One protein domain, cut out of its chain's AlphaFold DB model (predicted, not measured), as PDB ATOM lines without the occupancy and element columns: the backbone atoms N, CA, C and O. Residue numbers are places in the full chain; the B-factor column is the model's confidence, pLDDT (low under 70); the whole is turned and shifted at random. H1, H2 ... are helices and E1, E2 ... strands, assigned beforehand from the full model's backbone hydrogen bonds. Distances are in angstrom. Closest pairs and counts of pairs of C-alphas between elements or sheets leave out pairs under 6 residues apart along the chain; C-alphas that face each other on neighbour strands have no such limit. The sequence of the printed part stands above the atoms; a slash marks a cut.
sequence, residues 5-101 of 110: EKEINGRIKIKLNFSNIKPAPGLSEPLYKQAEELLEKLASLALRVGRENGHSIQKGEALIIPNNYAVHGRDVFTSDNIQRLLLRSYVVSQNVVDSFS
ATOM      1  N   GLU A   5      29.372 -29.456 -30.171       65.75
ATOM      2  CA  GLU A   5      28.788 -29.702 -31.488       65.75
ATOM      3  C   GLU A   5      27.856 -28.533 -31.834       65.75
ATOM      4  O   GLU A   5      27.020 -28.143 -31.024       65.75
ATOM      5  N   LYS A   6      28.002 -27.946 -33.028       64.69
ATOM      6  CA  LYS A   6      27.030 -26.971 -33.548       64.69
ATOM      7  C   LYS A   6      25.937 -27.728 -34.291       64.69
ATOM      8  O   LYS A   6      26.233 -28.475 -35.220       64.69
ATOM      9  N   GLU A   7      24.696 -27.538 -33.875       67.56
ATOM     10  CA  GLU A   7      23.523 -28.041 -34.576       67.56
ATOM     11  C   GLU A   7      23.202 -27.167 -35.798       67.56
ATOM     12  O   GLU A   7      23.581 -25.997 -35.877       67.56
ATOM     13  N   ILE A   8      22.464 -27.742 -36.751       64.94
ATOM     14  CA  ILE A   8      22.076 -27.101 -38.024       64.94
ATOM     15  C   ILE A   8      21.237 -25.827 -37.798       64.94
ATOM     16  O   ILE A   8      21.270 -24.907 -38.605       64.94
ATOM     17  N   ASN A   9      20.530 -25.739 -36.670       70.75
ATOM     18  CA  ASN A   9      19.727 -24.581 -36.255       70.75
ATOM     19  C   ASN A   9      20.537 -23.499 -35.500       70.75
ATOM     20  O   ASN A   9      19.947 -22.586 -34.927       70.75
ATOM     21  N   GLY A  10      21.865 -23.622 -35.430       69.94
ATOM     22  CA  GLY A  10      22.738 -22.702 -34.696       69.94
ATOM     23  C   GLY A  10      22.833 -22.965 -33.188       69.94
ATOM     24  O   GLY A  10      23.594 -22.273 -32.510       69.94
ATOM     25  N   ARG A  11      22.124 -23.963 -32.641       64.88
ATOM     26  CA  ARG A  11      22.270 -24.357 -31.232       64.88
ATOM     27  C   ARG A  11      23.626 -25.004 -30.988       64.88
ATOM     28  O   ARG A  11      24.161 -25.723 -31.829       64.88
ATOM     29  N   ILE A  12      24.176 -24.764 -29.805       68.94
ATOM     30  CA  ILE A  12      25.418 -25.386 -29.358       68.94
ATOM     31  C   ILE A  12      25.051 -26.532 -28.420       68.94
ATOM     32  O   ILE A  12      24.505 -26.311 -27.340       68.94
ATOM     33  N   LYS A  13      25.370 -27.756 -28.828       63.94
ATOM     34  CA  LYS A  13      25.270 -28.950 -28.001       63.94
ATOM     35  C   LYS A  13      26.604 -29.182 -27.312       63.94
ATOM     36  O   LYS A  13      27.635 -29.310 -27.970       63.94
ATOM     37  N   ILE A  14      26.580 -29.274 -25.989       63.69
ATOM     38  CA  ILE A  14      27.767 -29.583 -25.197       63.69
ATOM     39  C   ILE A  14      27.565 -30.954 -24.556       63.69
ATOM     40  O   ILE A  14      26.611 -31.171 -23.813       63.69
ATOM     41  N   LYS A  15      28.449 -31.900 -24.868       64.44
ATOM     42  CA  LYS A  15      28.455 -33.238 -24.275       64.44
ATOM     43  C   LYS A  15      29.287 -33.196 -23.004       64.44
ATOM     44  O   LYS A  15      30.513 -33.128 -23.080       64.44
ATOM     45  N   LEU A  16      28.625 -33.236 -21.848       64.81
ATOM     46  CA  LEU A  16      29.284 -33.139 -20.549       64.81
ATOM     47  C   LEU A  16      28.993 -34.352 -19.666       64.81
ATOM     48  O   LEU A  16      27.854 -34.798 -19.562       64.81
ATOM     49  N   ASN A  17      30.026 -34.842 -18.980       63.84
ATOM     50  CA  ASN A  17      29.908 -35.762 -17.856       63.84
ATOM     51  C   ASN A  17      30.710 -35.199 -16.674       63.84
ATOM     52  O   ASN A  17      31.928 -35.351 -16.612       63.84
ATOM     53  N   PHE A  18      30.020 -34.546 -15.739       61.19
ATOM     54  CA  PHE A  18      30.635 -33.797 -14.636       61.19
ATOM     55  C   PHE A  18      31.510 -34.641 -13.702       61.19
ATOM     56  O   PHE A  18      32.383 -34.093 -13.043       61.19
ATOM     57  N   SER A  19      31.326 -35.962 -13.669       57.44
ATOM     58  CA  SER A  19      32.144 -36.843 -12.824       57.44
ATOM     59  C   SER A  19      33.549 -37.120 -13.375       57.44
ATOM     60  O   SER A  19      34.408 -37.546 -12.613       57.44
ATOM     61  N   ASN A  20      33.801 -36.857 -14.668       62.12
ATOM     62  CA  ASN A  20      35.020 -37.297 -15.365       62.12
ATOM     63  C   ASN A  20      35.641 -36.242 -16.302       62.12
ATOM     64  O   ASN A  20      36.521 -36.577 -17.097       62.12
ATOM     65  N   ILE A  21      35.194 -34.986 -16.262       69.88
ATOM     66  CA  ILE A  21      35.810 -33.929 -17.074       69.88
ATOM     67  C   ILE A  21      36.977 -33.326 -16.304       69.88
ATOM     68  O   ILE A  21      36.818 -32.858 -15.182       69.88
ATOM     69  N   LYS A  22      38.142 -33.309 -16.945       73.69
ATOM     70  CA  LYS A  22      39.300 -32.515 -16.542       73.69
ATOM     71  C   LYS A  22      39.688 -31.607 -17.707       73.69
ATOM     72  O   LYS A  22      39.375 -31.959 -18.854       73.69
ATOM     73  N   PRO A  23      40.342 -30.460 -17.457       80.19
ATOM     74  CA  PRO A  23      40.923 -29.678 -18.536       80.19
ATOM     75  C   PRO A  23      41.834 -30.542 -19.416       80.19
ATOM     76  O   PRO A  23      42.410 -31.534 -18.960       80.19
ATOM     77  N   ALA A  24      41.935 -30.184 -20.695       79.75
ATOM     78  CA  ALA A  24      42.716 -30.961 -21.646       79.75
ATOM     79  C   ALA A  24      44.197 -31.032 -21.218       79.75
ATOM     80  O   ALA A  24      44.759 -30.021 -20.784       79.75
ATOM     81  N   PRO A  25      44.850 -32.198 -21.364       75.31
ATOM     82  CA  PRO A  25      46.283 -32.294 -21.132       75.31
ATOM     83  C   PRO A  25      47.037 -31.412 -22.139       75.31
ATOM     84  O   PRO A  25      46.639 -31.309 -23.300       75.31
ATOM     85  N   GLY A  26      48.123 -30.776 -21.697       82.44
ATOM     86  CA  GLY A  26      48.953 -29.909 -22.544       82.44
ATOM     87  C   GLY A  26      48.499 -28.446 -22.633       82.44
ATOM     88  O   GLY A  26      49.106 -27.676 -23.375       82.44
ATOM     89  N   LEU A  27      47.471 -28.038 -21.880       85.56
ATOM     90  CA  LEU A  27      47.194 -26.618 -21.656       85.56
ATOM     91  C   LEU A  27      48.341 -25.971 -20.870       85.56
ATOM     92  O   LEU A  27      48.931 -26.597 -19.989       85.56
ATOM     93  N   SER A  28      48.627 -24.700 -21.162       91.94
ATOM     94  CA  SER A  28      49.495 -23.903 -20.296       91.94
ATOM     95  C   SER A  28      48.862 -23.765 -18.911       91.94
ATOM     96  O   SER A  28      47.636 -23.773 -18.781       91.94
ATOM     97  N   GLU A  29      49.685 -23.601 -17.879       91.69
ATOM     98  CA  GLU A  29      49.217 -23.485 -16.493       91.69
ATOM     99  C   GLU A  29      48.107 -22.422 -16.308       91.69
ATOM    100  O   GLU A  29      47.082 -22.746 -15.701       91.69
ATOM    101  N   PRO A  30      48.190 -21.209 -16.904       94.31
ATOM    102  CA  PRO A  30      47.108 -20.230 -16.795       94.31
ATOM    103  C   PRO A  30      45.789 -20.702 -17.422       94.31
ATOM    104  O   PRO A  30      44.723 -20.492 -16.847       94.31
ATOM    105  N   LEU A  31      45.844 -21.349 -18.591       90.56
ATOM    106  CA  LEU A  31      44.650 -21.840 -19.287       90.56
ATOM    107  C   LEU A  31      44.038 -23.048 -18.583       90.56
ATOM    108  O   LEU A  31      42.817 -23.182 -18.538       90.56
ATOM    109  N   TYR A  32      44.882 -23.914 -18.026       91.19
ATOM    110  CA  TYR A  32      44.443 -25.048 -17.230       91.19
ATOM    111  C   TYR A  32      43.652 -24.562 -16.009       91.19
ATOM    112  O   TYR A  32      42.510 -24.977 -15.818       91.19
ATOM    113  N   LYS A  33      44.204 -23.599 -15.258       89.62
ATOM    114  CA  LYS A  33      43.533 -23.003 -14.097       89.62
ATOM    115  C   LYS A  33      42.209 -22.330 -14.472       89.62
ATOM    116  O   LYS A  33      41.195 -22.561 -13.822       89.62
ATOM    117  N   GLN A  34      42.185 -21.554 -15.557       91.75
ATOM    118  CA  GLN A  34      40.943 -20.946 -16.056       91.75
ATOM    119  C   GLN A  34      39.883 -21.998 -16.410       91.75
ATOM    120  O   GLN A  34      38.700 -21.808 -16.129       91.75
ATOM    121  N   ALA A  35      40.289 -23.111 -17.022       87.06
ATOM    122  CA  ALA A  35      39.379 -24.196 -17.362       87.06
ATOM    123  C   ALA A  35      38.819 -24.901 -16.114       87.06
ATOM    124  O   ALA A  35      37.633 -25.231 -16.106       87.06
ATOM    125  N   GLU A  36      39.624 -25.094 -15.063       87.19
ATOM    126  CA  GLU A  36      39.137 -25.619 -13.777       87.19
ATOM    127  C   GLU A  36      38.112 -24.684 -13.134       87.19
ATOM    128  O   GLU A  36      37.012 -25.125 -12.805       87.19
ATOM    129  N   GLU A  37      38.414 -23.387 -13.044       90.38
ATOM    130  CA  GLU A  37      37.499 -22.397 -12.464       90.38
ATOM    131  C   GLU A  37      36.164 -22.329 -13.225       90.38
ATOM    132  O   GLU A  37      35.091 -22.192 -12.631       90.38
ATOM    133  N   LEU A  38      36.199 -22.426 -14.557       88.06
ATOM    134  CA  LEU A  38      34.989 -22.459 -15.380       88.06
ATOM    135  C   LEU A  38      34.188 -23.749 -15.181       88.06
ATOM    136  O   LEU A  38      32.957 -23.695 -15.126       88.06
ATOM    137  N   LEU A  39      34.864 -24.893 -15.061       84.38
ATOM    138  CA  LEU A  39      34.212 -26.172 -14.802       84.38
ATOM    139  C   LEU A  39      33.518 -26.171 -13.433       84.38
ATOM    140  O   LEU A  39      32.369 -26.601 -13.334       84.38
ATOM    141  N   GLU A  40      34.174 -25.630 -12.407       85.00
ATOM    142  CA  GLU A  40      33.616 -25.491 -11.060       85.00
ATOM    143  C   GLU A  40      32.395 -24.559 -11.039       85.00
ATOM    144  O   GLU A  40      31.350 -24.900 -10.470       85.00
ATOM    145  N   LYS A  41      32.473 -23.414 -11.733       88.31
ATOM    146  CA  LYS A  41      31.332 -22.496 -11.901       88.31
ATOM    147  C   LYS A  41      30.157 -23.182 -12.590       88.31
ATOM    148  O   LYS A  41      29.017 -23.051 -12.141       88.31
ATOM    149  N   LEU A  42      30.419 -23.935 -13.658       84.62
ATOM    150  CA  LEU A  42      29.384 -24.661 -14.388       84.62
ATOM    151  C   LEU A  42      28.730 -25.741 -13.520       84.62
ATOM    152  O   LEU A  42      27.504 -25.843 -13.500       84.62
ATOM    153  N   ALA A  43      29.527 -26.519 -12.785       82.25
ATOM    154  CA  ALA A  43      29.029 -27.538 -11.864       82.25
ATOM    155  C   ALA A  43      28.157 -26.920 -10.760       82.25
ATOM    156  O   ALA A  43      27.065 -27.417 -10.483       82.25
ATOM    157  N   SER A  44      28.593 -25.794 -10.192       85.00
ATOM    158  CA  SER A  44      27.847 -25.057  -9.167       85.00
ATOM    159  C   SER A  44      26.505 -24.539  -9.688       85.00
ATOM    160  O   SER A  44      25.478 -24.687  -9.025       85.00
ATOM    161  N   LEU A  45      26.484 -23.976 -10.901       86.75
ATOM    162  CA  LEU A  45      25.251 -23.526 -11.549       86.75
ATOM    163  C   LEU A  45      24.302 -24.692 -11.839       86.75
ATOM    164  O   LEU A  45      23.114 -24.593 -11.538       86.75
ATOM    165  N   ALA A  46      24.821 -25.796 -12.381       84.00
ATOM    166  CA  ALA A  46      24.030 -26.989 -12.661       84.00
ATOM    167  C   ALA A  46      23.409 -27.567 -11.380       84.00
ATOM    168  O   ALA A  46      22.229 -27.911 -11.376       84.00
ATOM    169  N   LEU A  47      24.171 -27.618 -10.280       84.06
ATOM    170  CA  LEU A  47      23.674 -28.077  -8.985       84.06
ATOM    171  C   LEU A  47      22.584 -27.152  -8.435       84.06
ATOM    172  O   LEU A  47      21.552 -27.639  -7.980       84.06
ATOM    173  N   ARG A  48      22.783 -25.829  -8.501       87.50
ATOM    174  CA  ARG A  48      21.782 -24.849  -8.057       87.50
ATOM    175  C   ARG A  48      20.466 -25.019  -8.820       87.50
ATOM    176  O   ARG A  48      19.426 -25.200  -8.197       87.50
ATOM    177  N   VAL A  49      20.525 -25.047 -10.152       87.00
ATOM    178  CA  VAL A  49      19.344 -25.253 -11.009       87.00
ATOM    179  C   VAL A  49      18.690 -26.610 -10.733       87.00
ATOM    180  O   VAL A  49      17.465 -26.701 -10.677       87.00
ATOM    181  N   GLY A  50      19.497 -27.656 -10.535       85.69
ATOM    182  CA  GLY A  50      19.022 -28.998 -10.209       85.69
ATOM    183  C   GLY A  50      18.327 -29.093  -8.850       85.69
ATOM    184  O   GLY A  50      17.420 -29.901  -8.710       85.69
ATOM    185  N   ARG A  51      18.702 -28.263  -7.871       85.56
ATOM    186  CA  ARG A  51      18.016 -28.165  -6.571       85.56
ATOM    187  C   ARG A  51      16.719 -27.371  -6.660       85.56
ATOM    188  O   ARG A  51      15.728 -27.775  -6.068       85.56
ATOM    189  N   GLU A  52      16.718 -26.278  -7.421       88.88
ATOM    190  CA  GLU A  52      15.526 -25.449  -7.656       88.88
ATOM    191  C   GLU A  52      14.433 -26.215  -8.417       88.88
ATOM    192  O   GLU A  52      13.254 -26.078  -8.111       88.88
ATOM    193  N   ASN A  53      14.827 -27.047  -9.386       86.56
ATOM    194  CA  ASN A  53      13.915 -27.785 -10.269       86.56
ATOM    195  C   ASN A  53      13.968 -29.303 -10.035       86.56
ATOM    196  O   ASN A  53      13.622 -30.092 -10.917       86.56
ATOM    197  N   GLY A  54      14.478 -29.716  -8.876       87.12
ATOM    198  CA  GLY A  54      14.700 -31.116  -8.548       87.12
ATOM    199  C   GLY A  54      13.397 -31.892  -8.422       87.12
ATOM    200  O   GLY A  54      12.353 -31.347  -8.070       87.12
ATOM    201  N   HIS A  55      13.468 -33.196  -8.674       89.38
ATOM    202  CA  HIS A  55      12.342 -34.100  -8.479       89.38
ATOM    203  C   HIS A  55      12.729 -35.237  -7.533       89.38
ATOM    204  O   HIS A  55      13.772 -35.875  -7.700       89.38
ATOM    205  N   SER A  56      11.877 -35.495  -6.541       89.62
ATOM    206  CA  SER A  56      12.065 -36.585  -5.586       89.62
ATOM    207  C   SER A  56      11.394 -37.846  -6.115       89.62
ATOM    208  O   SER A  56      10.175 -37.961  -6.065       89.62
ATOM    209  N   ILE A  57      12.202 -38.779  -6.623       90.31
ATOM    210  CA  ILE A  57      11.722 -40.047  -7.186       90.31
ATOM    211  C   ILE A  57      11.199 -40.941  -6.060       90.31
ATOM    212  O   ILE A  57      11.983 -41.394  -5.219       90.31
ATOM    213  N   GLN A  58       9.901 -41.225  -6.068       92.31
ATOM    214  CA  GLN A  58       9.259 -42.136  -5.127       92.31
ATOM    215  C   GLN A  58       9.397 -43.599  -5.566       92.31
ATOM    216  O   GLN A  58       9.736 -43.931  -6.706       92.31
ATOM    217  N   LYS A  59       9.132 -44.524  -4.638       91.44
ATOM    218  CA  LYS A  59       9.143 -45.961  -4.937       91.44
ATOM    219  C   LYS A  59       8.075 -46.286  -5.985       91.44
ATOM    220  O   LYS A  59       6.898 -46.026  -5.769       91.44
ATOM    221  N   GLY A  60       8.498 -46.926  -7.072       92.06
ATOM    222  CA  GLY A  60       7.628 -47.284  -8.195       92.06
ATOM    223  C   GLY A  60       7.572 -46.225  -9.298       92.06
ATOM    224  O   GLY A  60       7.024 -46.505 -10.358       92.06
ATOM    225  N   GLU A  61       8.173 -45.052  -9.091       93.75
ATOM    226  CA  GLU A  61       8.273 -44.030 -10.128       93.75
ATOM    227  C   GLU A  61       9.484 -44.252 -11.034       93.75
ATOM    228  O   GLU A  61      10.529 -44.774 -10.631       93.75
ATOM    229  N   ALA A  62       9.342 -43.802 -12.278       89.88
ATOM    230  CA  ALA A  62      10.403 -43.782 -13.266       89.88
ATOM    231  C   ALA A  62      10.479 -42.395 -13.903       89.88
ATOM    232  O   ALA A  62       9.459 -41.780 -14.207       89.88
ATOM    233  N   LEU A  63      11.702 -41.919 -14.130       87.88
ATOM    234  CA  LEU A  63      11.958 -40.674 -14.846       87.88
ATOM    235  C   LEU A  63      12.665 -40.989 -16.158       87.88
ATOM    236  O   LEU A  63      13.679 -41.688 -16.177       87.88
ATOM    237  N   ILE A  64      12.155 -40.418 -17.245       86.25
ATOM    238  CA  ILE A  64      12.827 -40.417 -18.542       86.25
ATOM    239  C   ILE A  64      13.500 -39.062 -18.700       86.25
ATOM    240  O   ILE A  64      12.837 -38.030 -18.766       86.25
ATOM    241  N   ILE A  65      14.831 -39.074 -18.758       84.56
ATOM    242  CA  ILE A  65      15.633 -37.862 -18.899       84.56
ATOM    243  C   ILE A  65      16.220 -37.823 -20.315       84.56
ATOM    244  O   ILE A  65      16.938 -38.750 -20.705       84.56
ATOM    245  N   PRO A  66      15.962 -36.760 -21.094       81.38
ATOM    246  CA  PRO A  66      16.527 -36.597 -22.427       81.38
ATOM    247  C   PRO A  66      18.032 -36.297 -22.343       81.38
ATOM    248  O   PRO A  66      18.474 -35.155 -22.212       81.38
ATOM    249  N   ASN A  67      18.843 -37.352 -22.439       77.56
ATOM    250  CA  ASN A  67      20.299 -37.314 -22.243       77.56
ATOM    251  C   ASN A  67      21.081 -36.602 -23.371       77.56
ATOM    252  O   ASN A  67      22.309 -36.625 -23.412       77.56
ATOM    253  N   ASN A  68      20.385 -36.009 -24.342       70.12
ATOM    254  CA  ASN A  68      20.974 -35.236 -25.434       70.12
ATOM    255  C   ASN A  68      21.074 -33.735 -25.135       70.12
ATOM    256  O   ASN A  68      21.881 -33.076 -25.791       70.12
ATOM    257  N   TYR A  69      20.293 -33.208 -24.189       73.00
ATOM    258  CA  TYR A  69      20.333 -31.789 -23.808       73.00
ATOM    259  C   TYR A  69      20.154 -31.529 -22.308       73.00
ATOM    260  O   TYR A  69      20.431 -30.418 -21.862       73.00
ATOM    261  N   ALA A  70      19.706 -32.513 -21.523       78.00
ATOM    262  CA  ALA A  70      19.576 -32.370 -20.079       78.00
ATOM    263  C   ALA A  70      20.793 -32.955 -19.353       78.00
ATOM    264  O   ALA A  70      21.185 -34.103 -19.571       78.00
ATOM    265  N   VAL A  71      21.352 -32.170 -18.436       78.56
ATOM    266  CA  VAL A  71      22.272 -32.657 -17.406       78.56
ATOM    267  C   VAL A  71      21.432 -33.098 -16.215       78.56
ATOM    268  O   VAL A  71      20.490 -32.410 -15.833       78.56
ATOM    269  N   HIS A  72      21.778 -34.232 -15.615       83.00
ATOM    270  CA  HIS A  72      21.126 -34.716 -14.405       83.00
ATOM    271  C   HIS A  72      22.159 -35.123 -13.359       83.00
ATOM    272  O   HIS A  72      23.282 -35.517 -13.674       83.00
ATOM    273  N   GLY A  73      21.758 -35.020 -12.099       83.31
ATOM    274  CA  GLY A  73      22.578 -35.339 -10.941       83.31
ATOM    275  C   GLY A  73      21.702 -35.719  -9.757       83.31
ATOM    276  O   GLY A  73      20.496 -35.921  -9.893       83.31
ATOM    277  N   ARG A  74      22.320 -35.845  -8.589       84.56
ATOM    278  CA  ARG A  74      21.628 -36.054  -7.318       84.56
ATOM    279  C   ARG A  74      22.380 -35.325  -6.220       84.56
ATOM    280  O   ARG A  74      23.598 -35.183  -6.324       84.56
ATOM    281  N   ASP A  75      21.673 -34.942  -5.167       82.12
ATOM    282  CA  ASP A  75      22.328 -34.494  -3.946       82.12
ATOM    283  C   ASP A  75      23.123 -35.628  -3.289       82.12
ATOM    284  O   ASP A  75      22.847 -36.823  -3.472       82.12
ATOM    285  N   VAL A  76      24.137 -35.224  -2.527       80.44
ATOM    286  CA  VAL A  76      24.866 -36.125  -1.640       80.44
ATOM    287  C   VAL A  76      23.941 -36.469  -0.490       80.44
ATOM    288  O   VAL A  76      23.349 -35.593   0.137       80.44
ATOM    289  N   PHE A  77      23.815 -37.758  -0.220       81.62
ATOM    290  CA  PHE A  77      23.059 -38.191   0.928       81.62
ATOM    291  C   PHE A  77      23.888 -38.067   2.207       81.62
ATOM    292  O   PHE A  77      25.051 -38.459   2.224       81.62
ATOM    293  N   THR A  78      23.277 -37.555   3.272       80.88
ATOM    294  CA  THR A  78      23.933 -37.297   4.564       80.88
ATOM    295  C   THR A  78      23.575 -38.308   5.656       80.88
ATOM    296  O   THR A  78      24.046 -38.172   6.777       80.88
ATOM    297  N   SER A  79      22.726 -39.300   5.359       82.31
ATOM    298  CA  SER A  79      22.305 -40.326   6.319       82.31
ATOM    299  C   SER A  79      23.044 -41.640   6.079       82.31
ATOM    300  O   SER A  79      23.168 -42.081   4.937       82.31
ATOM    301  N   ASP A  80      23.451 -42.295   7.164       80.69
ATOM    302  CA  ASP A  80      24.115 -43.602   7.120       80.69
ATOM    303  C   ASP A  80      23.136 -44.768   6.870       80.69
ATOM    304  O   ASP A  80      23.548 -45.866   6.509       80.69
ATOM    305  N   ASN A  81      21.824 -44.534   6.999       83.06
ATOM    306  CA  ASN A  81      20.780 -45.560   6.882       83.06
ATOM    307  C   ASN A  81      19.938 -45.382   5.615       83.06
ATOM    308  O   ASN A  81      18.731 -45.139   5.673       83.06
ATOM    309  N   ILE A  82      20.567 -45.505   4.445       82.25
ATOM    310  CA  ILE A  82      19.889 -45.291   3.161       82.25
ATOM    311  C   ILE A  82      19.713 -46.594   2.408       82.25
ATOM    312  O   ILE A  82      20.670 -47.220   1.960       82.25
ATOM    313  N   GLN A  83      18.452 -46.947   2.185       85.06
ATOM    314  CA  GLN A  83      18.058 -48.036   1.304       85.06
ATOM    315  C   GLN A  83      17.480 -47.446   0.020       85.06
ATOM    316  O   GLN A  83      16.332 -47.005  -0.024       85.06
ATOM    317  N   ARG A  84      18.290 -47.415  -1.044       86.69
ATOM    318  CA  ARG A  84      17.876 -46.925  -2.363       86.69
ATOM    319  C   ARG A  84      18.355 -47.868  -3.456       86.69
ATOM    320  O   ARG A  84      19.549 -48.119  -3.576       86.69
ATOM    321  N   LEU A  85      17.429 -48.298  -4.307       86.44
ATOM    322  CA  LEU A  85      17.722 -48.992  -5.556       86.44
ATOM    323  C   LEU A  85      17.077 -48.223  -6.707       86.44
ATOM    324  O   LEU A  85      15.878 -47.957  -6.683       86.44
ATOM    325  N   LEU A  86      17.878 -47.877  -7.712       88.19
ATOM    326  CA  LEU A  86      17.395 -47.371  -8.992       88.19
ATOM    327  C   LEU A  86      17.844 -48.322 -10.093       88.19
ATOM    328  O   LEU A  86      19.038 -48.592 -10.233       88.19
ATOM    329  N   LEU A  87      16.890 -48.788 -10.893       86.00
ATOM    330  CA  LEU A  87      17.171 -49.489 -12.139       86.00
ATOM    331  C   LEU A  87      17.247 -48.456 -13.265       86.00
ATOM    332  O   LEU A  87      16.465 -47.506 -13.291       86.00
ATOM    333  N   ARG A  88      18.204 -48.619 -14.181       82.50
ATOM    334  CA  ARG A  88      18.410 -47.693 -15.299       82.50
ATOM    335  C   ARG A  88      18.514 -48.443 -16.618       82.50
ATOM    336  O   ARG A  88      19.146 -49.494 -16.685       82.50
ATOM    337  N   SER A  89      17.964 -47.847 -17.663       82.81
ATOM    338  CA  SER A  89      18.125 -48.258 -19.054       82.81
ATOM    339  C   SER A  89      18.247 -47.012 -19.929       82.81
ATOM    340  O   SER A  89      17.933 -45.902 -19.496       82.81
ATOM    341  N   TYR A  90      18.738 -47.188 -21.152       82.06
ATOM    342  CA  TYR A  90      18.741 -46.133 -22.158       82.06
ATOM    343  C   TYR A  90      17.763 -46.487 -23.266       82.06
ATOM    344  O   TYR A  90      17.751 -47.618 -23.746       82.06
ATOM    345  N   VAL A  91      16.993 -45.495 -23.702       79.12
ATOM    346  CA  VAL A  91      16.283 -45.556 -24.977       79.12
ATOM    347  C   VAL A  91      17.210 -44.950 -26.021       79.12
ATOM    348  O   VAL A  91      17.593 -43.783 -25.921       79.12
ATOM    349  N   VAL A  92      17.614 -45.758 -26.993       74.75
ATOM    350  CA  VAL A  92      18.521 -45.358 -28.072       74.75
ATOM    351  C   VAL A  92      17.840 -45.570 -29.418       74.75
ATOM    352  O   VAL A  92      16.957 -46.415 -29.545       74.75
ATOM    353  N   SER A  93      18.220 -44.783 -30.427       72.00
ATOM    354  CA  SER A  93      17.716 -44.997 -31.785       72.00
ATOM    355  C   SER A  93      18.283 -46.286 -32.378       72.00
ATOM    356  O   SER A  93      19.386 -46.703 -32.022       72.00
ATOM    357  N   GLN A  94      17.558 -46.880 -33.331       73.69
ATOM    358  CA  GLN A  94      17.990 -48.102 -34.016       73.69
ATOM    359  C   GLN A  94      19.397 -47.953 -34.616       73.69
ATOM    360  O   GLN A  94      20.258 -48.785 -34.368       73.69
ATOM    361  N   ASN A  95      19.698 -46.811 -35.243       75.38
ATOM    362  CA  ASN A  95      21.029 -46.528 -35.793       75.38
ATOM    363  C   ASN A  95      22.163 -46.640 -34.751       75.38
ATOM    364  O   ASN A  95      23.281 -47.025 -35.091       75.38
ATOM    365  N   VAL A  96      21.906 -46.278 -33.486       69.88
ATOM    366  CA  VAL A  96      22.881 -46.438 -32.392       69.88
ATOM    367  C   VAL A  96      23.022 -47.913 -32.023       69.88
ATOM    368  O   VAL A  96      24.142 -48.386 -31.867       69.88
ATOM    369  N   VAL A  97      21.914 -48.652 -31.930       68.25
ATOM    370  CA  VAL A  97      21.931 -50.107 -31.696       68.25
ATOM    371  C   VAL A  97      22.773 -50.812 -32.760       68.25
ATOM    372  O   VAL A  97      23.663 -51.592 -32.417       68.25
ATOM    373  N   ASP A  98      22.549 -50.466 -34.025       69.25
ATOM    374  CA  ASP A  98      23.238 -51.047 -35.175       69.25
ATOM    375  C   ASP A  98      24.738 -50.710 -35.157       69.25
ATOM    376  O   ASP A  98      25.581 -51.572 -35.399       69.25
ATOM    377  N   SER A  99      25.092 -49.475 -34.776       68.12
ATOM    378  CA  SER A  99      26.487 -49.011 -34.696       68.12
ATOM    379  C   SER A  99      27.295 -49.662 -33.565       68.12
ATOM    380  O   SER A  99      28.520 -49.727 -33.649       68.12
ATOM    381  N   PHE A 100      26.635 -50.128 -32.500       59.09
ATOM    382  CA  PHE A 100      27.282 -50.736 -31.328       59.09
ATOM    383  C   PHE A 100      26.973 -52.234 -31.168       59.09
ATOM    384  O   PHE A 100      27.222 -52.804 -30.103       59.09
ATOM    385  N   SER A 101      26.457 -52.886 -32.220       52.34
ATOM    386  CA  SER A 101      26.129 -54.323 -32.226       52.34
ATOM    387  C   SER A 101      25.245 -54.750 -31.043       52.34
ATOM    388  O   SER A 101      25.481 -55.785 -30.429       52.34
TER     389      SER A 101
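What this domain is: This is residues 5 to 101 of the 110 residues of an uncharacterized protein of Klebsiella pneumoniae (UniProt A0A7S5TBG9). Little regular structure is here: one long helix, H1, runs along the longest axis beside loose, open loops, and the small helix H2 sticks out within the free end, residues 92 to 101. The 97 printed residues, 33 of them in named elements, hold E1, H1 and H2 in that order, mostly helix. The whole is loose, with a radius of gyration of the C-alphas of 17.4 A and spans of 48 by 41 by 27 A.

Where its parts are: E1 is residues 12 to 14, with C-alpha 12 at (25.418, -25.386, -29.358). H1, residues 29 to 52, measures 34.9 A from first to last C-alpha. H2, residues 94 to 99, measures 8.6 A and ends with C-alpha 99 at (26.487, -49.011, -34.696).

How they stand to each other: E1 pairs with no named strand, but residues 5 to 6 pair antiparallel with its residues 12 to 13. E1, H1 and H2 are apart from one another. In H1 and H2 every O i to N i+4 pair is within hydrogen-bond range.

The domain as a whole: C-alphas 28 and 60 are farthest apart, 49.5 A. The printed part has no cut. Both links are long, of 14 and 41 residues. Residues 76 to 83 also stand free. pLDDT is under 70 in residues 5 to 8, 10 to 21 and 96 to 101.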